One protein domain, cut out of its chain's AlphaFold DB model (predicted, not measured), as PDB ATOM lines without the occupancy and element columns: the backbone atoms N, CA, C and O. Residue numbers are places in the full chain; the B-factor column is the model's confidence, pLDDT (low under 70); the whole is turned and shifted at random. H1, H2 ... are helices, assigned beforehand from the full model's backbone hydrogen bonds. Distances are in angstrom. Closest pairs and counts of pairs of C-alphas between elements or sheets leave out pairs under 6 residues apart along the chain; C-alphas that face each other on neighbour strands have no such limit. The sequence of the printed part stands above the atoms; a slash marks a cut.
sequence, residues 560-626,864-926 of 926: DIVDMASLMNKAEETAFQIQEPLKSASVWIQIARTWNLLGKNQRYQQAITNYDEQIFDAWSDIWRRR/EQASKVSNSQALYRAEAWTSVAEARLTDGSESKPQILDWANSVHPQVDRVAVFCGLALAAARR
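AT A GLANCE: This is residues 560 to 626 and 864 to 926 of the 926 residues of an uncharacterized protein of Planctomycetes bacterium K23_9 (UniProt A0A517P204). What would one see first? Helices H2 and H7 run side by side in the middle of a bundle, with H1 and H5 on either side of H7 and each also touching H2. The long H3 folds back along H2 and its last residues reach one end of the longest axis, while H6 packs on H7 and the short H4 on H5. What is it made of, and how large is it? The printed part has 130 residues with seven named helices, H1 to H7 in order along the chain, and no named strand; its class is all helix. It is compact, with a radius of gyration of the C-alphas of 14.7 A, and spans 54 by 34 by 19 A, only just elongated.

IN THESE COORDINATES: Which helices come before the cut? H1 is residues 564 to 576, 18.5 A long, and its C-alpha 564 is at (187.246, 171.041, 136.336). H2 is residues 581 to 597, 24.3 A, and H3, the longest helix, is residues 601 to 625, 36.6 A, ending with C-alpha 625 at (174.091, 133.443, 144.958). Which come after it? H4 is residues 864 to 867, H5 is residues 874 to 891, 25.7 A, and H6 is residues 896 to 905, 14.3 A. H7 is residues 909 to 923, 21.1 A, and ends with C-alpha 923 at (183.678, 175.915, 137.284).

HOW THE PARTS SIT: What makes the bundle? H1, H2, H5 and H7 form a bundle, a group of helices set together; H2 and H7 are the hubs, touching four helices each. H2 and H7 touch at a shallow tilt of 2 degrees, the same way, with the closest C-alphas, those of Thr 594 and Cys 917, 6.2 A apart. H1 touches H7 at a shallow tilt of 12 degrees, opposite ways, and their closest C-alphas, those of Met 564 and Ala 920, are 4.6 A apart. How does H5 stand to the hubs? H5 and H7 touch, the same way at 37 degrees, only just a steep tilt, and their closest C-alphas, those of Thr 882 and Gly 918, are 4.1 A apart. H5 touches H2 with residues 874 to 879 alone, at a steep tilt of 39 degrees; the closest C-alphas are those of Ser 586 and Leu 875, 4.9 A apart. Where are H3, H4 and H6? H2 and H3 are a helical hairpin, opposite ways at a shallow tilt of 12 degrees, with the closest C-alphas, those of Ala 592 and Tyr 604, 4.7 A apart. H6 and H7 are another, at a shallow tilt of 21 degrees, with the closest C-alphas, those of Ala 903 and Val 915, 6.3 A apart. H4 touches H5, the closest C-alphas being those of Ala 866 and Ala 880, 5.5 A apart. What do the backbones show? Every O i to N i+4 pair is within hydrogen-bond range in H1, H3, H5, H6 and H7, and 12 of 13 are in H2; H4 is too short for such a pair.

THE WHOLE: Which C-alphas are farthest apart? Those of Arg 626 and Ser 893, at 53.9 A. Where is the chain cut, and which links are long? Residues 627 to 863 are not printed, and C-alphas 626 and 864 are 41.3 A apart across this cut. Of the links printed whole, H4 to H5 is short, the other four are tight, and no link is long. Where is confidence low? The mean pLDDT of the printed part is 91.1, and residues 626 and 926 are under 70.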
ATOM      1  N   ASP A 560     191.626 171.529 143.301       83.44
ATOM      2  CA  ASP A 560     191.402 172.919 142.917       83.44
ATOM      3  C   ASP A 560     189.957 173.102 142.441       83.44
ATOM      4  O   ASP A 560     189.530 172.517 141.451       83.44
ATOM      5  N   ILE A 561     189.200 173.949 143.144       84.12
ATOM      6  CA  ILE A 561     187.798 174.265 142.827       84.12
ATOM      7  C   ILE A 561     187.632 174.965 141.478       84.12
ATOM      8  O   ILE A 561     186.540 174.923 140.914       84.12
ATOM      9  N   VAL A 562     188.663 175.643 140.967       83.69
ATOM     10  CA  VAL A 562     188.571 176.257 139.632       83.69
ATOM     11  C   VAL A 562     188.999 175.315 138.513       83.69
ATOM     12  O   VAL A 562     188.679 175.588 137.359       83.69
ATOM     13  N   ASP A 563     189.650 174.197 138.834       86.44
ATOM     14  CA  ASP A 563     190.009 173.191 137.843       86.44
ATOM     15  C   ASP A 563     188.952 172.084 137.767       86.44
ATOM     16  O   ASP A 563     188.828 171.209 138.630       86.44
ATOM     17  N   MET A 564     188.216 172.083 136.657       90.88
ATOM     18  CA  MET A 564     187.246 171.041 136.336       90.88
ATOM     19  C   MET A 564     187.868 169.639 136.350       90.88
ATOM     20  O   MET A 564     187.207 168.687 136.763       90.88
ATOM     21  N   ALA A 565     189.112 169.487 135.878       87.44
ATOM     22  CA  ALA A 565     189.762 168.184 135.801       87.44
ATOM     23  C   ALA A 565     190.095 167.654 137.199       87.44
ATOM     24  O   ALA A 565     189.791 166.500 137.490       87.44
ATOM     25  N   SER A 566     190.634 168.502 138.080       88.88
ATOM     26  CA  SER A 566     190.864 168.186 139.493       88.88
ATOM     27  C   SER A 566     189.584 167.720 140.202       88.88
ATOM     28  O   SER A 566     189.562 166.649 140.815       88.88
ATOM     29  N   LEU A 567     188.476 168.454 140.040       93.06
ATOM     30  CA  LEU A 567     187.178 168.100 140.629       93.06
ATOM     31  C   LEU A 567     186.626 166.774 140.092       93.06
ATOM     32  O   LEU A 567     186.165 165.930 140.865       93.06
ATOM     33  N   MET A 568     186.691 166.563 138.777       95.50
ATOM     34  CA  MET A 568     186.201 165.327 138.168       95.50
ATOM     35  C   MET A 568     187.073 164.117 138.508       95.50
ATOM     36  O   MET A 568     186.529 163.052 138.787       95.50
ATOM     37  N   ASN A 569     188.399 164.270 138.570       91.25
ATOM     38  CA  ASN A 569     189.288 163.210 139.047       91.25
ATOM     39  C   ASN A 569     188.928 162.824 140.487       91.25
ATOM     40  O   ASN A 569     188.825 161.639 140.798       91.25
ATOM     41  N   LYS A 570     188.618 163.805 141.349       91.94
ATOM     42  CA  LYS A 570     188.188 163.514 142.720       91.94
ATOM     43  C   LYS A 570     186.838 162.797 142.790       91.94
ATOM     44  O   LYS A 570     186.635 161.929 143.649       91.94
ATOM     45  N   ALA A 571     185.917 163.147 141.894       94.50
ATOM     46  CA  ALA A 571     184.634 162.468 141.748       94.50
ATOM     47  C   ALA A 571     184.829 160.993 141.353       94.50
ATOM     48  O   ALA A 571     184.238 160.116 141.982       94.50
ATOM     49  N   GLU A 572     185.693 160.717 140.372       94.44
ATOM     50  CA  GLU A 572     186.047 159.358 139.936       94.44
ATOM     51  C   GLU A 572     186.721 158.559 141.065       94.44
ATOM     52  O   GLU A 572     186.264 157.463 141.386       94.44
ATOM     53  N   GLU A 573     187.727 159.126 141.742       92.00
ATOM     54  CA  GLU A 573     188.383 158.511 142.910       92.00
ATOM     55  C   GLU A 573     187.376 158.110 143.993       92.00
ATOM     56  O   GLU A 573     187.412 157.000 144.520       92.00
ATOM     57  N   THR A 574     186.450 159.013 144.323       92.06
ATOM     58  CA  THR A 574     185.430 158.759 145.348       92.06
ATOM     59  C   THR A 574     184.429 157.701 144.877       92.06
ATOM     60  O   THR A 574     183.979 156.885 145.680       92.06
ATOM     61  N   ALA A 575     184.091 157.666 143.583       92.94
ATOM     62  CA  ALA A 575     183.207 156.650 143.015       92.94
ATOM     63  C   ALA A 575     183.814 155.241 143.096       92.94
ATOM     64  O   ALA A 575     183.098 154.291 143.417       92.94
ATOM     65  N   PHE A 576     185.129 155.106 142.891       90.94
ATOM     66  CA  PHE A 576     185.837 153.830 143.049       90.94
ATOM     67  C   PHE A 576     185.839 153.300 144.492       90.94
ATOM     68  O   PHE A 576     185.959 152.096 144.697       90.94
ATOM     69  N   GLN A 577     185.646 154.160 145.496       91.06
ATOM     70  CA  GLN A 577     185.555 153.746 146.904       91.06
ATOM     71  C   GLN A 577     184.184 153.154 147.282       91.06
ATOM     72  O   GLN A 577     184.041 152.571 148.359       91.06
ATOM     73  N   ILE A 578     183.161 153.295 146.429       91.25
ATOM     74  CA  ILE A 578     181.809 152.797 146.707       91.25
ATOM     75  C   ILE A 578     181.749 151.291 146.422       91.25
ATOM     76  O   ILE A 578     181.693 150.871 145.272       91.25
ATOM     77  N   GLN A 579     181.678 150.483 147.483       88.88
ATOM     78  CA  GLN A 579     181.695 149.016 147.376       88.88
ATOM     79  C   GLN A 579     180.411 148.399 146.794       88.88
ATOM     80  O   GLN A 579     180.469 147.339 146.181       88.88
ATOM     81  N   GLU A 580     179.234 149.006 147.008       90.75
ATOM     82  CA  GLU A 580     177.968 148.442 146.513       90.75
ATOM     83  C   GLU A 580     177.798 148.747 145.010       90.75
ATOM     84  O   GLU A 580     177.581 149.919 144.668       90.75
ATOM     85  N   PRO A 581     177.786 147.737 144.111       91.44
ATOM     86  CA  PRO A 581     177.879 147.978 142.668       91.44
ATOM     87  C   PRO A 581     176.741 148.843 142.122       91.44
ATOM     88  O   PRO A 581     176.954 149.776 141.355       91.44
ATOM     89  N   LEU A 582     175.506 148.617 142.583       90.81
ATOM     90  CA  LEU A 582     174.356 149.410 142.141       90.81
ATOM     91  C   LEU A 582     174.408 150.867 142.628       90.81
ATOM     92  O   LEU A 582     173.923 151.751 141.926       90.81
ATOM     93  N   LYS A 583     174.988 151.147 143.803       90.69
ATOM     94  CA  LYS A 583     175.203 152.536 144.247       90.69
ATOM     95  C   LYS A 583     176.327 153.189 143.450       90.69
ATOM     96  O   LYS A 583     176.165 154.336 143.039       90.69
ATOM     97  N   SER A 584     177.407 152.460 143.174       93.00
ATOM     98  CA  SER A 584     178.497 152.938 142.318       93.00
ATOM     99  C   SER A 584     177.993 153.260 140.901       93.00
ATOM    100  O   SER A 584     178.208 154.357 140.390       93.00
ATOM    101  N   ALA A 585     177.173 152.389 140.306       94.19
ATOM    102  CA  ALA A 585     176.538 152.636 139.010       94.19
ATOM    103  C   ALA A 585     175.722 153.946 138.984       94.19
ATOM    104  O   ALA A 585     175.751 154.674 137.993       94.19
ATOM    105  N   SER A 586     175.029 154.287 140.079       92.50
ATOM    106  CA  SER A 586     174.245 155.527 140.157       92.50
ATOM    107  C   SER A 586     175.096 156.793 140.018       92.50
ATOM    108  O   SER A 586     174.671 157.736 139.352       92.50
ATOM    109  N   VAL A 587     176.309 156.799 140.581       94.88
ATOM    110  CA  VAL A 587     177.215 157.946 140.467       94.88
ATOM    111  C   VAL A 587     177.961 157.958 139.139       94.88
ATOM    112  O   VAL A 587     178.192 159.035 138.600       94.88
ATOM    113  N   TRP A 588     178.257 156.796 138.549       97.25
ATOM    114  CA  TRP A 588     178.873 156.728 137.221       97.25
ATOM    115  C   TRP A 588     177.961 157.263 136.112       97.25
ATOM    116  O   TRP A 588     178.461 157.912 135.197       97.25
ATOM    117  N   ILE A 589     176.633 157.102 136.225       96.25
ATOM    118  CA  ILE A 589     175.677 157.800 135.338       96.25
ATOM    119  C   ILE A 589     175.873 159.320 135.442       96.25
ATOM    120  O   ILE A 589     175.922 160.012 134.425       96.25
ATOM    121  N   GLN A 590     176.020 159.847 136.660       95.56
ATOM    122  CA  GLN A 590     176.180 161.282 136.881       95.56
ATOM    123  C   GLN A 590     177.549 161.806 136.420       95.56
ATOM    124  O   GLN A 590     177.615 162.875 135.810       95.56
ATOM    125  N   ILE A 591     178.627 161.053 136.648       97.56
ATOM    126  CA  ILE A 591     179.967 161.360 136.128       97.56
ATOM    127  C   ILE A 591     179.937 161.381 134.596       97.56
ATOM    128  O   ILE A 591     180.410 162.341 133.989       97.56
ATOM    129  N   ALA A 592     179.319 160.377 133.964       97.44
ATOM    130  CA  ALA A 592     179.174 160.317 132.513       97.44
ATOM    131  C   ALA A 592     178.413 161.538 131.982       97.44
ATOM    132  O   ALA A 592     178.912 162.246 131.106       97.44
ATOM    133  N   ARG A 593     177.243 161.847 132.558       96.44
ATOM    134  CA  ARG A 593     176.476 163.049 132.209       96.44
ATOM    135  C   ARG A 593     177.334 164.307 132.304       96.44
ATOM    136  O   ARG A 593     177.312 165.131 131.398       96.44
ATOM    137  N   THR A 594     178.093 164.444 133.385       96.75
ATOM    138  CA  THR A 594     178.936 165.616 133.635       96.75
ATOM    139  C   THR A 594     180.037 165.735 132.588       96.75
ATOM    140  O   THR A 594     180.162 166.781 131.961       96.75
ATOM    141  N   TRP A 595     180.763 164.655 132.288       97.00
ATOM    142  CA  TRP A 595     181.775 164.666 131.229       97.00
ATOM    143  C   TRP A 595     181.212 164.992 129.848       97.00
ATOM    144  O   TRP A 595     181.865 165.701 129.081       97.00
ATOM    145  N   ASN A 596     180.011 164.504 129.532       96.00
ATOM    146  CA  ASN A 596     179.337 164.839 128.282       96.00
ATOM    147  C   ASN A 596     179.000 166.340 128.212       96.00
ATOM    148  O   ASN A 596     179.342 166.988 127.227       96.00
ATOM    149  N   LEU A 597     178.435 166.909 129.283       94.12
ATOM    150  CA  LEU A 597     178.135 168.346 129.372       94.12
ATOM    151  C   LEU A 597     179.393 169.229 129.318       94.12
ATOM    152  O   LEU A 597     179.323 170.352 128.831       94.12
ATOM    153  N   LEU A 598     180.542 168.719 129.771       93.62
ATOM    154  CA  LEU A 598     181.854 169.370 129.651       93.62
ATOM    155  C   LEU A 598     182.518 169.168 128.270       93.62
ATOM    156  O   LEU A 598     183.667 169.567 128.068       93.62
ATOM    157  N   GLY A 599     181.850 168.501 127.322       91.50
ATOM    158  CA  GLY A 599     182.369 168.233 125.977       91.50
ATOM    159  C   GLY A 599     183.510 167.207 125.920       91.50
ATOM    160  O   GLY A 599     184.251 167.149 124.938       91.50
ATOM    161  N   LYS A 600     183.700 166.385 126.963       92.44
ATOM    162  CA  LYS A 600     184.785 165.391 127.056       92.44
ATOM    163  C   LYS A 600     184.303 163.994 126.662       92.44
ATOM    164  O   LYS A 600     184.168 163.101 127.496       92.44
ATOM    165  N   ASN A 601     184.111 163.779 125.360       90.62
ATOM    166  CA  ASN A 601     183.554 162.533 124.809       90.62
ATOM    167  C   ASN A 601     184.310 161.254 125.222       90.62
ATOM    168  O   ASN A 601     183.677 160.249 125.528       90.62
ATOM    169  N   GLN A 602     185.647 161.273 125.265       92.00
ATOM    170  CA  GLN A 602     186.428 160.092 125.670       92.00
ATOM    171  C   GLN A 602     186.197 159.721 127.142       92.00
ATOM    172  O   GLN A 602     185.954 158.558 127.453       92.00
ATOM    173  N   ARG A 603     186.205 160.717 128.036       94.44
ATOM    174  CA  ARG A 603     185.937 160.530 129.469       94.44
ATOM    175  C   ARG A 603     184.490 160.113 129.730       94.44
ATOM    176  O   ARG A 603     184.246 159.249 130.564       94.44
ATOM    177  N   TYR A 604     183.540 160.640 128.954       96.06
ATOM    178  CA  TYR A 604     182.156 160.162 128.946       96.06
ATOM    179  C   TYR A 604     182.078 158.657 128.639       96.06
ATOM    180  O   TYR A 604     181.499 157.908 129.419       96.06
ATOM    181  N   GLN A 605     182.715 158.190 127.559       93.44
ATOM    182  CA  GLN A 605     182.710 156.765 127.191       93.44
ATOM    183  C   GLN A 605     183.414 155.878 128.235       93.44
ATOM    184  O   GLN A 605     182.967 154.760 128.504       93.44
ATOM    185  N   GLN A 606     184.477 156.374 128.875       94.19
ATOM    186  CA  GLN A 606     185.124 155.688 130.001       94.19
ATOM    187  C   GLN A 606     184.184 155.567 131.208       94.19
ATOM    188  O   GLN A 606     184.054 154.486 131.773       94.19
ATOM    189  N   ALA A 607     183.457 156.630 131.556       95.44
ATOM    190  CA  ALA A 607     182.470 156.595 132.633       95.44
ATOM    191  C   ALA A 607     181.300 155.636 132.334       95.44
ATOM    192  O   ALA A 607     180.852 154.929 133.235       95.44
ATOM    193  N   ILE A 608     180.845 155.549 131.075       95.81
ATOM    194  CA  ILE A 608     179.872 154.529 130.640       95.81
ATOM    195  C   ILE A 608     180.445 153.117 130.796       95.81
ATOM    196  O   ILE A 608     179.754 152.229 131.288       95.81
ATOM    197  N   THR A 609     181.717 152.914 130.450       92.19
ATOM    198  CA  THR A 609     182.391 151.620 130.642       92.19
ATOM    199  C   THR A 609     182.438 151.237 132.122       92.19
ATOM    200  O   THR A 609     182.078 150.114 132.468       92.19
ATOM    201  N   ASN A 610     182.788 152.175 133.008       94.19
ATOM    202  CA  ASN A 610     182.785 151.941 134.454       94.19
ATOM    203  C   ASN A 610     181.375 151.630 134.972       94.19
ATOM    204  O   ASN A 610     181.204 150.702 135.758       94.19
ATOM    205  N   TYR A 611     180.347 152.343 134.498       94.88
ATOM    206  CA  TYR A 611     178.951 152.007 134.790       94.88
ATOM    207  C   TYR A 611     178.614 150.563 134.383       94.88
ATOM    208  O   TYR A 611     178.059 149.813 135.189       94.88
ATOM    209  N   ASP A 612     178.959 150.161 133.157       91.06
ATOM    210  CA  ASP A 612     178.668 148.822 132.644       91.06
ATOM    211  C   ASP A 612     179.376 147.739 133.466       91.06
ATOM    212  O   ASP A 612     178.790 146.686 133.723       91.06
ATOM    213  N   GLU A 613     180.597 148.003 133.937       89.44
ATOM    214  CA  GLU A 613     181.324 147.110 134.843       89.44
ATOM    215  C   GLU A 613     180.614 146.954 136.192       89.44
ATOM    216  O   GLU A 613     180.426 145.826 136.646       89.44
ATOM    217  N   GLN A 614     180.113 148.042 136.785       91.81
ATOM    218  CA  GLN A 614     179.354 147.974 138.040       91.81
ATOM    219  C   GLN A 614     178.018 147.230 137.884       91.81
ATOM    220  O   GLN A 614     177.625 146.436 138.745       91.81
ATOM    221  N   ILE A 615     177.304 147.440 136.773       91.06
ATOM    222  CA  ILE A 615     176.082 146.678 136.472       91.06
ATOM    223  C   ILE A 615     176.404 145.201 136.254       91.06
ATOM    224  O   ILE A 615     175.662 144.326 136.707       91.06
ATOM    225  N   PHE A 616     177.510 144.905 135.580       88.06
ATOM    226  CA  PHE A 616     177.957 143.539 135.365       88.06
ATOM    227  C   PHE A 616     178.372 142.839 136.666       88.06
ATOM    228  O   PHE A 616     178.074 141.655 136.845       88.06
ATOM    229  N   ASP A 617     178.974 143.555 137.610       86.75
ATOM    230  CA  ASP A 617     179.288 143.018 138.935       86.75
ATOM    231  C   ASP A 617     178.006 142.739 139.737       86.75
ATOM    232  O   ASP A 617     177.883 141.677 140.352       86.75
ATOM    233  N   ALA A 618     176.981 143.597 139.630       87.75
ATOM    234  CA  ALA A 618     175.659 143.323 140.204       87.75
ATOM    235  C   ALA A 618     175.007 142.058 139.609       87.75
ATOM    236  O   ALA A 618     174.415 141.259 140.338       87.75
ATOM    237  N   TRP A 619     175.134 141.842 138.294       83.94
ATOM    238  CA  TRP A 619     174.716 140.593 137.647       83.94
ATOM    239  C   TRP A 619     175.512 139.384 138.149       83.94
ATOM    240  O   TRP A 619     174.931 138.337 138.444       83.94
ATOM    241  N   SER A 620     176.827 139.535 138.288       79.50
ATOM    242  CA  SER A 620     177.729 138.481 138.761       79.50
ATOM    243  C   SER A 620     177.393 138.027 140.179       79.50
ATOM    244  O   SER A 620     177.380 136.828 140.464       79.50
ATOM    245  N   ASP A 621     177.020 138.966 141.043       79.00
ATOM    246  CA  ASP A 621     176.551 138.688 142.396       79.00
ATOM    247  C   ASP A 621     175.239 137.896 142.426       79.00
ATOM    248  O   ASP A 621     175.112 136.964 143.227       79.00
ATOM    249  N   ILE A 622     174.282 138.207 141.541       76.94
ATOM    250  CA  ILE A 622     173.054 137.408 141.390       76.94
ATOM    251  C   ILE A 622     173.425 135.961 141.066       76.94
ATOM    252  O   ILE A 622     172.889 135.032 141.667       76.94
ATOM    253  N   TRP A 623     174.345 135.753 140.124       72.31
ATOM    254  CA  TRP A 623     174.714 134.410 139.685       72.31
ATOM    255  C   TRP A 623     175.477 133.626 140.744       72.31
ATOM    256  O   TRP A 623     175.187 132.445 140.917       72.31
ATOM    257  N   ARG A 624     176.387 134.267 141.488       70.81
ATOM    258  CA  ARG A 624     177.122 133.627 142.592       70.81
ATOM    259  C   ARG A 624     176.175 133.096 143.670       70.81
ATOM    260  O   ARG A 624     176.437 132.054 144.258       70.81
ATOM    261  N   ARG A 625     175.073 133.806 143.925       71.38
ATOM    262  CA  ARG A 625     174.091 133.443 144.958       71.38
ATOM    263  C   ARG A 625     173.101 132.367 144.502       71.38
ATOM    264  O   ARG A 625     172.421 131.794 145.355       71.38
ATOM    265  N   ARG A 626     173.019 132.066 143.196       68.75
ATOM    266  CA  ARG A 626     172.063 131.078 142.674       68.75
ATOM    267  C   ARG A 626     172.338 129.703 143.285       68.75
ATOM    268  O   ARG A 626     173.453 129.200 143.168       68.75
ATOM    269  N   GLU A 864     167.972 171.478 151.262       96.44
ATOM    270  CA  GLU A 864     166.943 170.933 152.147       96.44
ATOM    271  C   GLU A 864     166.120 169.853 151.425       96.44
ATOM    272  O   GLU A 864     165.960 168.741 151.937       96.44
ATOM    273  N   GLN A 865     165.657 170.123 150.202       96.56
ATOM    274  CA  GLN A 865     164.892 169.151 149.415       96.56
ATOM    275  C   GLN A 865     165.732 167.937 148.986       96.56
ATOM    276  O   GLN A 865     165.238 166.808 149.040       96.56
ATOM    277  N   ALA A 866     167.005 168.133 148.626       96.00
ATOM    278  CA  ALA A 866     167.933 167.051 148.291       96.00
ATOM    279  C   ALA A 866     168.173 166.114 149.488       96.00
ATOM    280  O   ALA A 866     168.108 164.892 149.340       96.00
ATOM    281  N   SER A 867     168.348 166.668 150.694       94.81
ATOM    282  CA  SER A 867     168.547 165.890 151.928       94.81
ATOM    283  C   SER A 867     167.351 164.990 152.271       94.81
ATOM    284  O   SER A 867     167.521 163.896 152.813       94.81
ATOM    285  N   LYS A 868     166.140 165.417 151.882       95.25
ATOM    286  CA  LYS A 868     164.869 164.705 152.077       95.25
ATOM    287  C   LYS A 868     164.646 163.562 151.075       95.25
ATOM    288  O   LYS A 868     163.667 162.823 151.227       95.25
ATOM    289  N   VAL A 869     165.477 163.402 150.045       95.00
ATOM    290  CA  VAL A 869     165.406 162.251 149.129       95.00
ATOM    291  C   VAL A 869     165.985 161.021 149.828       95.00
ATOM    292  O   VAL A 869     167.089 161.064 150.356       95.00
ATOM    293  N   SER A 870     165.266 159.899 149.833       92.50
ATOM    294  CA  SER A 870     165.695 158.678 150.528       92.50
ATOM    295  C   SER A 870     167.076 158.175 150.079       92.50
ATOM    296  O   SER A 870     167.367 158.127 148.884       92.50
ATOM    297  N   ASN A 871     167.877 157.666 151.021       88.38
ATOM    298  CA  ASN A 871     169.153 156.983 150.747       88.38
ATOM    299  C   ASN A 871     169.005 155.758 149.825       88.38
ATOM    300  O   ASN A 871     169.964 155.351 149.173       88.38
ATOM    301  N   SER A 872     167.809 155.166 149.748       87.25
ATOM    302  CA  SER A 872     167.511 154.069 148.817       87.25
ATOM    303  C   SER A 872     167.349 154.519 147.358       87.25
ATOM    304  O   SER A 872     167.324 153.674 146.467       87.25
ATOM    305  N   GLN A 873     167.252 155.828 147.104       90.75
ATOM    306  CA  GLN A 873     167.102 156.439 145.780       90.75
ATOM    307  C   GLN A 873     168.398 157.158 145.371       90.75
ATOM    308  O   GLN A 873     168.394 158.354 145.085       90.75
ATOM    309  N   ALA A 874     169.515 156.422 145.360       91.31
ATOM    310  CA  ALA A 874     170.863 156.958 145.136       91.31
ATOM    311  C   ALA A 874     170.981 157.813 143.859       91.31
ATOM    312  O   ALA A 874     171.557 158.895 143.900       91.31
ATOM    313  N   LEU A 875     170.345 157.390 142.760       90.50
ATOM    314  CA  LEU A 875     170.333 158.156 141.511       90.50
ATOM    315  C   LEU A 875     169.651 159.527 141.661       90.50
ATOM    316  O   LEU A 875     170.187 160.539 141.224       90.50
ATOM    317  N   TYR A 876     168.482 159.581 142.307       94.25
ATOM    318  CA  TYR A 876     167.787 160.850 142.536       94.25
ATOM    319  C   TYR A 876     168.584 161.765 143.468       94.25
ATOM    320  O   TYR A 876     168.631 162.970 143.247       94.25
ATOM    321  N   ARG A 877     169.262 161.210 144.479       94.38
ATOM    322  CA  ARG A 877     170.175 162.003 145.311       94.38
ATOM    323  C   ARG A 877     171.318 162.587 144.485       94.38
ATOM    324  O   ARG A 877     171.568 163.782 144.592       94.38
ATOM    325  N   ALA A 878     171.946 161.783 143.626       94.44
ATOM    326  CA  ALA A 878     173.043 162.236 142.778       94.44
ATOM    327  C   ALA A 878     172.618 163.372 141.823       94.44
ATOM    328  O   ALA A 878     173.300 164.392 141.735       94.44
ATOM    329  N   GLU A 879     171.456 163.254 141.169       94.94
ATOM    330  CA  GLU A 879     170.911 164.314 140.301       94.94
ATOM    331  C   GLU A 879     170.642 165.622 141.082       94.94
ATOM    332  O   GLU A 879     170.991 166.716 140.624       94.94
ATOM    333  N   ALA A 880     170.045 165.518 142.275       96.88
ATOM    334  CA  ALA A 880     169.705 166.672 143.106       96.88
ATOM    335  C   ALA A 880     170.953 167.382 143.660       96.88
ATOM    336  O   ALA A 880     171.091 168.593 143.490       96.88
ATOM    337  N   TRP A 881     171.882 166.641 144.273       97.69
ATOM    338  CA  TRP A 881     173.089 167.209 144.886       97.69
ATOM    339  C   TRP A 881     174.061 167.812 143.878       97.69
ATOM    340  O   TRP A 881     174.693 168.818 144.193       97.69
ATOM    341  N   THR A 882     174.123 167.273 142.654       97.06
ATOM    342  CA  THR A 882     174.870 167.918 141.563       97.06
ATOM    343  C   THR A 882     174.350 169.337 141.336       97.06
ATOM    344  O   THR A 882     175.126 170.288 141.318       97.06
ATOM    345  N   SER A 883     173.028 169.496 141.229       96.94
ATOM    346  CA  SER A 883     172.418 170.805 140.967       96.94
ATOM    347  C   SER A 883     172.612 171.772 142.141       96.94
ATOM    348  O   SER A 883     172.893 172.949 141.933       96.94
ATOM    349  N   VAL A 884     172.518 171.277 143.382       97.50
ATOM    350  CA  VAL A 884     172.789 172.068 144.597       97.50
ATOM    351  C   VAL A 884     174.218 172.606 144.602       97.50
ATOM    352  O   VAL A 884     174.414 173.794 144.844       97.50
ATOM    353  N   ALA A 885     175.209 171.755 144.331       96.69
ATOM    354  CA  ALA A 885     176.615 172.151 144.332       96.69
ATOM    355  C   ALA A 885     176.935 173.158 143.221       96.69
ATOM    356  O   ALA A 885     177.627 174.145 143.465       96.69
ATOM    357  N   GLU A 886     176.375 172.944 142.030       95.50
ATOM    358  CA  GLU A 886     176.493 173.862 140.898       95.50
ATOM    359  C   GLU A 886     175.953 175.262 141.252       95.50
ATOM    360  O   GLU A 886     176.636 176.275 141.070       95.50
ATOM    361  N   ALA A 887     174.752 175.329 141.835       94.75
ATOM    362  CA  ALA A 887     174.141 176.587 142.256       94.75
ATOM    363  C   ALA A 887     174.907 177.258 143.404       94.75
ATOM    364  O   ALA A 887     175.108 178.471 143.380       94.75
ATOM    365  N   ARG A 888     175.375 176.478 144.385       94.69
ATOM    366  CA  ARG A 888     176.126 176.988 145.537       94.69
ATOM    367  C   ARG A 888     177.448 177.631 145.127       94.69
ATOM    368  O   ARG A 888     177.762 178.711 145.612       94.69
ATOM    369  N   LEU A 889     178.203 177.017 144.211       91.19
ATOM    370  CA  LEU A 889     179.422 177.650 143.697       91.19
ATOM    371  C   LEU A 889     179.087 178.920 142.906       91.19
ATOM    372  O   LEU A 889     179.806 179.910 143.003       91.19
ATOM    373  N   THR A 890     177.992 178.927 142.148       88.12
ATOM    374  CA  THR A 890     177.584 180.089 141.339       88.12
ATOM    375  C   THR A 890     177.132 181.288 142.189       88.12
ATOM    376  O   THR A 890     177.364 182.420 141.784       88.12
ATOM    377  N   ASP A 891     176.567 181.055 143.380       88.19
ATOM    378  CA  ASP A 891     176.115 182.091 144.332       88.19
ATOM    379  C   ASP A 891     177.233 183.067 144.748       88.19
ATOM    380  O   ASP A 891     176.973 184.231 145.032       88.19
ATOM    381  N   GLY A 892     178.490 182.607 144.776       83.25
ATOM    382  CA  GLY A 892     179.664 183.458 145.015       83.25
ATOM    383  C   GLY A 892     179.779 184.053 146.427       83.25
ATOM    384  O   GLY A 892     180.698 184.831 146.670       83.25
ATOM    385  N   SER A 893     178.884 183.689 147.352       85.94
ATOM    386  CA  SER A 893     178.844 184.218 148.723       85.94
ATOM    387  C   SER A 893     179.869 183.592 149.680       85.94
ATOM    388  O   SER A 893     180.163 184.166 150.726       85.94
ATOM    389  N   GLU A 894     180.431 182.434 149.326       87.19
ATOM    390  CA  GLU A 894     181.398 181.686 150.134       87.19
ATOM    391  C   GLU A 894     182.781 181.642 149.470       87.19
ATOM    392  O   GLU A 894     182.917 181.631 148.242       87.19
ATOM    393  N   SER A 895     183.830 181.580 150.289       87.94
ATOM    394  CA  SER A 895     185.205 181.421 149.807       87.94
ATOM    395  C   SER A 895     185.452 180.010 149.255       87.94
ATOM    396  O   SER A 895     184.818 179.039 149.672       87.94
ATOM    397  N   LYS A 896     186.425 179.867 148.342       86.19
ATOM    398  CA  LYS A 896     186.789 178.554 147.776       86.19
ATOM    399  C   LYS A 896     187.107 177.509 148.866       86.19
ATOM    400  O   LYS A 896     186.528 176.431 148.794       86.19
ATOM    401  N   PRO A 897     187.925 177.795 149.905       87.44
ATOM    402  CA  PRO A 897     188.193 176.816 150.962       87.44
ATOM    403  C   PRO A 897     186.924 176.345 151.683       87.44
ATOM    404  O   PRO A 897     186.737 175.147 151.848       87.44
ATOM    405  N   GLN A 898     185.995 177.258 151.998       90.12
ATOM    406  CA  GLN A 898     184.723 176.905 152.643       90.12
ATOM    407  C   GLN A 898     183.882 175.944 151.792       90.12
ATOM    408  O   GLN A 898     183.282 175.006 152.320       90.12
ATOM    409  N   ILE A 899     183.854 176.146 150.472       91.62
ATOM    410  CA  ILE A 899     183.143 175.254 149.548       91.62
ATOM    411  C   ILE A 899     183.826 173.881 149.485       91.62
ATOM    412  O   ILE A 899     183.132 172.864 149.430       91.62
ATOM    413  N   LEU A 900     185.163 173.829 149.524       88.69
ATOM    414  CA  LEU A 900     185.909 172.569 149.485       88.69
ATOM    415  C   LEU A 900     185.727 171.766 150.774       88.69
ATOM    416  O   LEU A 900     185.461 170.565 150.719       88.69
ATOM    417  N   ASP A 901     185.815 172.434 151.923       89.75
ATOM    418  CA  ASP A 901     185.584 171.838 153.239       89.75
ATOM    419  C   ASP A 901     184.165 171.282 153.332       89.75
ATOM    420  O   ASP A 901     183.957 170.142 153.757       89.75
ATOM    421  N   TRP A 902     183.182 172.041 152.834       94.38
ATOM    422  CA  TRP A 902     181.822 171.544 152.712       94.38
ATOM    423  C   TRP A 902     181.752 170.303 151.817       94.38
ATOM    424  O   TRP A 902     181.227 169.286 152.267       94.38
ATOM    425  N   ALA A 903     182.293 170.339 150.596       91.94
ATOM    426  CA  ALA A 903     182.255 169.202 149.675       91.94
ATOM    427  C   ALA A 903     182.871 167.934 150.293       91.94
ATOM    428  O   ALA A 903     182.300 166.848 150.190       91.94
ATOM    429  N   ASN A 904     183.982 168.082 151.019       87.75
ATOM    430  CA  ASN A 904     184.643 166.991 151.733       87.75
ATOM    431  C   ASN A 904     183.837 166.475 152.936       87.75
ATOM    432  O   ASN A 904     183.907 165.286 153.245       87.75
ATOM    433  N   SER A 905     183.039 167.328 153.585       90.88
ATOM    434  CA  SER A 905     182.166 166.943 154.704       90.88
ATOM    435  C   SER A 905     180.896 166.192 154.278       90.88
ATOM    436  O   SER A 905     180.243 165.559 155.108       90.88
ATOM    437  N   VAL A 906     180.521 166.239 152.993       92.12
ATOM    438  CA  VAL A 906     179.270 165.637 152.510       92.12
ATOM    439  C   VAL A 906     179.327 164.112 152.609       92.12
ATOM    440  O   VAL A 906     180.280 163.461 152.162       92.12
ATOM    441  N   HIS A 907     178.265 163.545 153.182       85.19
ATOM    442  CA  HIS A 907     178.013 162.113 153.297       85.19
ATOM    443  C   HIS A 907     176.542 161.799 152.971       85.19
ATOM    444  O   HIS A 907     175.668 162.606 153.300       85.19
ATOM    445  N   PRO A 908     176.236 160.616 152.399       89.69
ATOM    446  CA  PRO A 908     177.142 159.515 152.024       89.69
ATOM    447  C   PRO A 908     178.028 159.816 150.796       89.69
ATOM    448  O   PRO A 908     177.827 160.813 150.111       89.69
ATOM    449  N   GLN A 909     178.987 158.927 150.485       91.38
ATOM    450  CA  GLN A 909     179.914 159.068 149.340       91.38
ATOM    451  C   GLN A 909     179.206 159.344 148.000       91.38
ATOM    452  O   GLN A 909     179.735 160.084 147.180       91.38
ATOM    453  N   VAL A 910     177.997 158.802 147.793       91.38
ATOM    454  CA  VAL A 910     177.175 159.066 146.596       91.38
ATOM    455  C   VAL A 910     176.935 160.563 146.392       91.38
ATOM    456  O   VAL A 910     177.120 161.084 145.294       91.38
ATOM    457  N   ASP A 911     176.558 161.259 147.462       94.94
ATOM    458  CA  ASP A 911     176.275 162.689 147.415       94.94
ATOM    459  C   ASP A 911     177.563 163.484 147.215       94.94
ATOM    460  O   ASP A 911     177.574 164.461 146.476       94.94
ATOM    461  N   ARG A 912     178.671 163.031 147.815       94.75
ATOM    462  CA  ARG A 912     179.988 163.654 147.647       94.75
ATOM    463  C   ARG A 912     180.451 163.634 146.189       94.75
ATOM    464  O   ARG A 912     180.880 164.663 145.677       94.75
ATOM    465  N   VAL A 913     180.321 162.494 145.505       95.25
ATOM    466  CA  VAL A 913     180.633 162.386 144.067       95.25
ATOM    467  C   VAL A 913     179.788 163.373 143.259       95.25
ATOM    468  O   VAL A 913     180.311 164.095 142.411       95.25
ATOM    469  N   ALA A 914     178.486 163.436 143.547       95.62
ATOM    470  CA  ALA A 914     177.568 164.355 142.886       95.62
ATOM    471  C   ALA A 914     177.927 165.827 143.132       95.62
ATOM    472  O   ALA A 914     177.878 166.632 142.204       95.62
ATOM    473  N   VAL A 915     178.344 166.178 144.352       97.06
ATOM    474  CA  VAL A 915     178.809 167.528 144.684       97.06
ATOM    475  C   VAL A 915     180.019 167.910 143.838       97.06
ATOM    476  O   VAL A 915     179.982 168.959 143.200       97.06
ATOM    477  N   PHE A 916     181.043 167.057 143.739       97.19
ATOM    478  CA  PHE A 916     182.201 167.339 142.882       97.19
ATOM    479  C   PHE A 916     181.823 167.488 141.403       97.19
ATOM    480  O   PHE A 916     182.310 168.404 140.742       97.19
ATOM    481  N   CYS A 917     180.893 166.668 140.901       97.00
ATOM    482  CA  CYS A 917     180.353 166.827 139.549       97.00
ATOM    483  C   CYS A 917     179.682 168.200 139.355       97.00
ATOM    484  O   CYS A 917     179.902 168.866 138.345       97.00
ATOM    485  N   GLY A 918     178.876 168.646 140.323       96.44
ATOM    486  CA  GLY A 918     178.200 169.945 140.273       96.44
ATOM    487  C   GLY A 918     179.161 171.130 140.349       96.44
ATOM    488  O   GLY A 918     179.021 172.086 139.585       96.44
ATOM    489  N   LEU A 919     180.178 171.046 141.211       96.50
ATOM    490  CA  LEU A 919     181.249 172.044 141.275       96.50
ATOM    491  C   LEU A 919     181.999 172.137 139.940       96.50
ATOM    492  O   LEU A 919     182.258 173.244 139.478       96.50
ATOM    493  N   ALA A 920     182.282 171.005 139.286       96.19
ATOM    494  CA  ALA A 920     182.957 170.991 137.990       96.19
ATOM    495  C   ALA A 920     182.120 171.680 136.899       96.19
ATOM    496  O   ALA A 920     182.652 172.465 136.118       96.19
ATOM    497  N   LEU A 921     180.801 171.447 136.873       94.88
ATOM    498  CA  LEU A 921     179.895 172.137 135.945       94.88
ATOM    499  C   LEU A 921     179.856 173.649 136.184       94.88
ATOM    500  O   LEU A 921     179.834 174.416 135.223       94.88
ATOM    501  N   ALA A 922     179.852 174.087 137.443       93.69
ATOM    502  CA  ALA A 922     179.874 175.508 137.770       93.69
ATOM    503  C   ALA A 922     181.231 176.159 137.455       93.69
ATOM    504  O   ALA A 922     181.256 177.282 136.957       93.69
ATOM    505  N   ALA A 923     182.346 175.453 137.672       90.31
ATOM    506  CA  ALA A 923     183.678 175.915 137.284       90.31
ATOM    507  C   ALA A 923     183.802 176.106 135.762       90.31
ATOM    508  O   ALA A 923     184.406 177.075 135.326       90.31
ATOM    509  N   ALA A 924     183.164 175.244 134.963       89.94
ATOM    510  CA  ALA A 924     183.165 175.321 133.499       89.94
ATOM    511  C   ALA A 924     182.430 176.533 132.907       89.94
ATOM    512  O   ALA A 924     182.627 176.860 131.739       89.94
ATOM    513  N   ARG A 925     181.502 177.126 133.668       83.88
ATOM    514  CA  ARG A 925     180.638 178.229 133.213       83.88
ATOM    515  C   ARG A 925     181.153 179.613 133.597       83.88
ATOM    516  O   ARG A 925     180.550 180.600 133.179       83.88
ATOM    517  N   ARG A 926     182.189 179.672 134.428       65.75
ATOM    518  CA  ARG A 926     182.909 180.900 134.768       65.75
ATOM    519  C   ARG A 926     183.981 181.153 133.724       65.75
ATOM    520  O   ARG A 926     184.187 182.345 133.420       65.75
TER     521      ARG A 926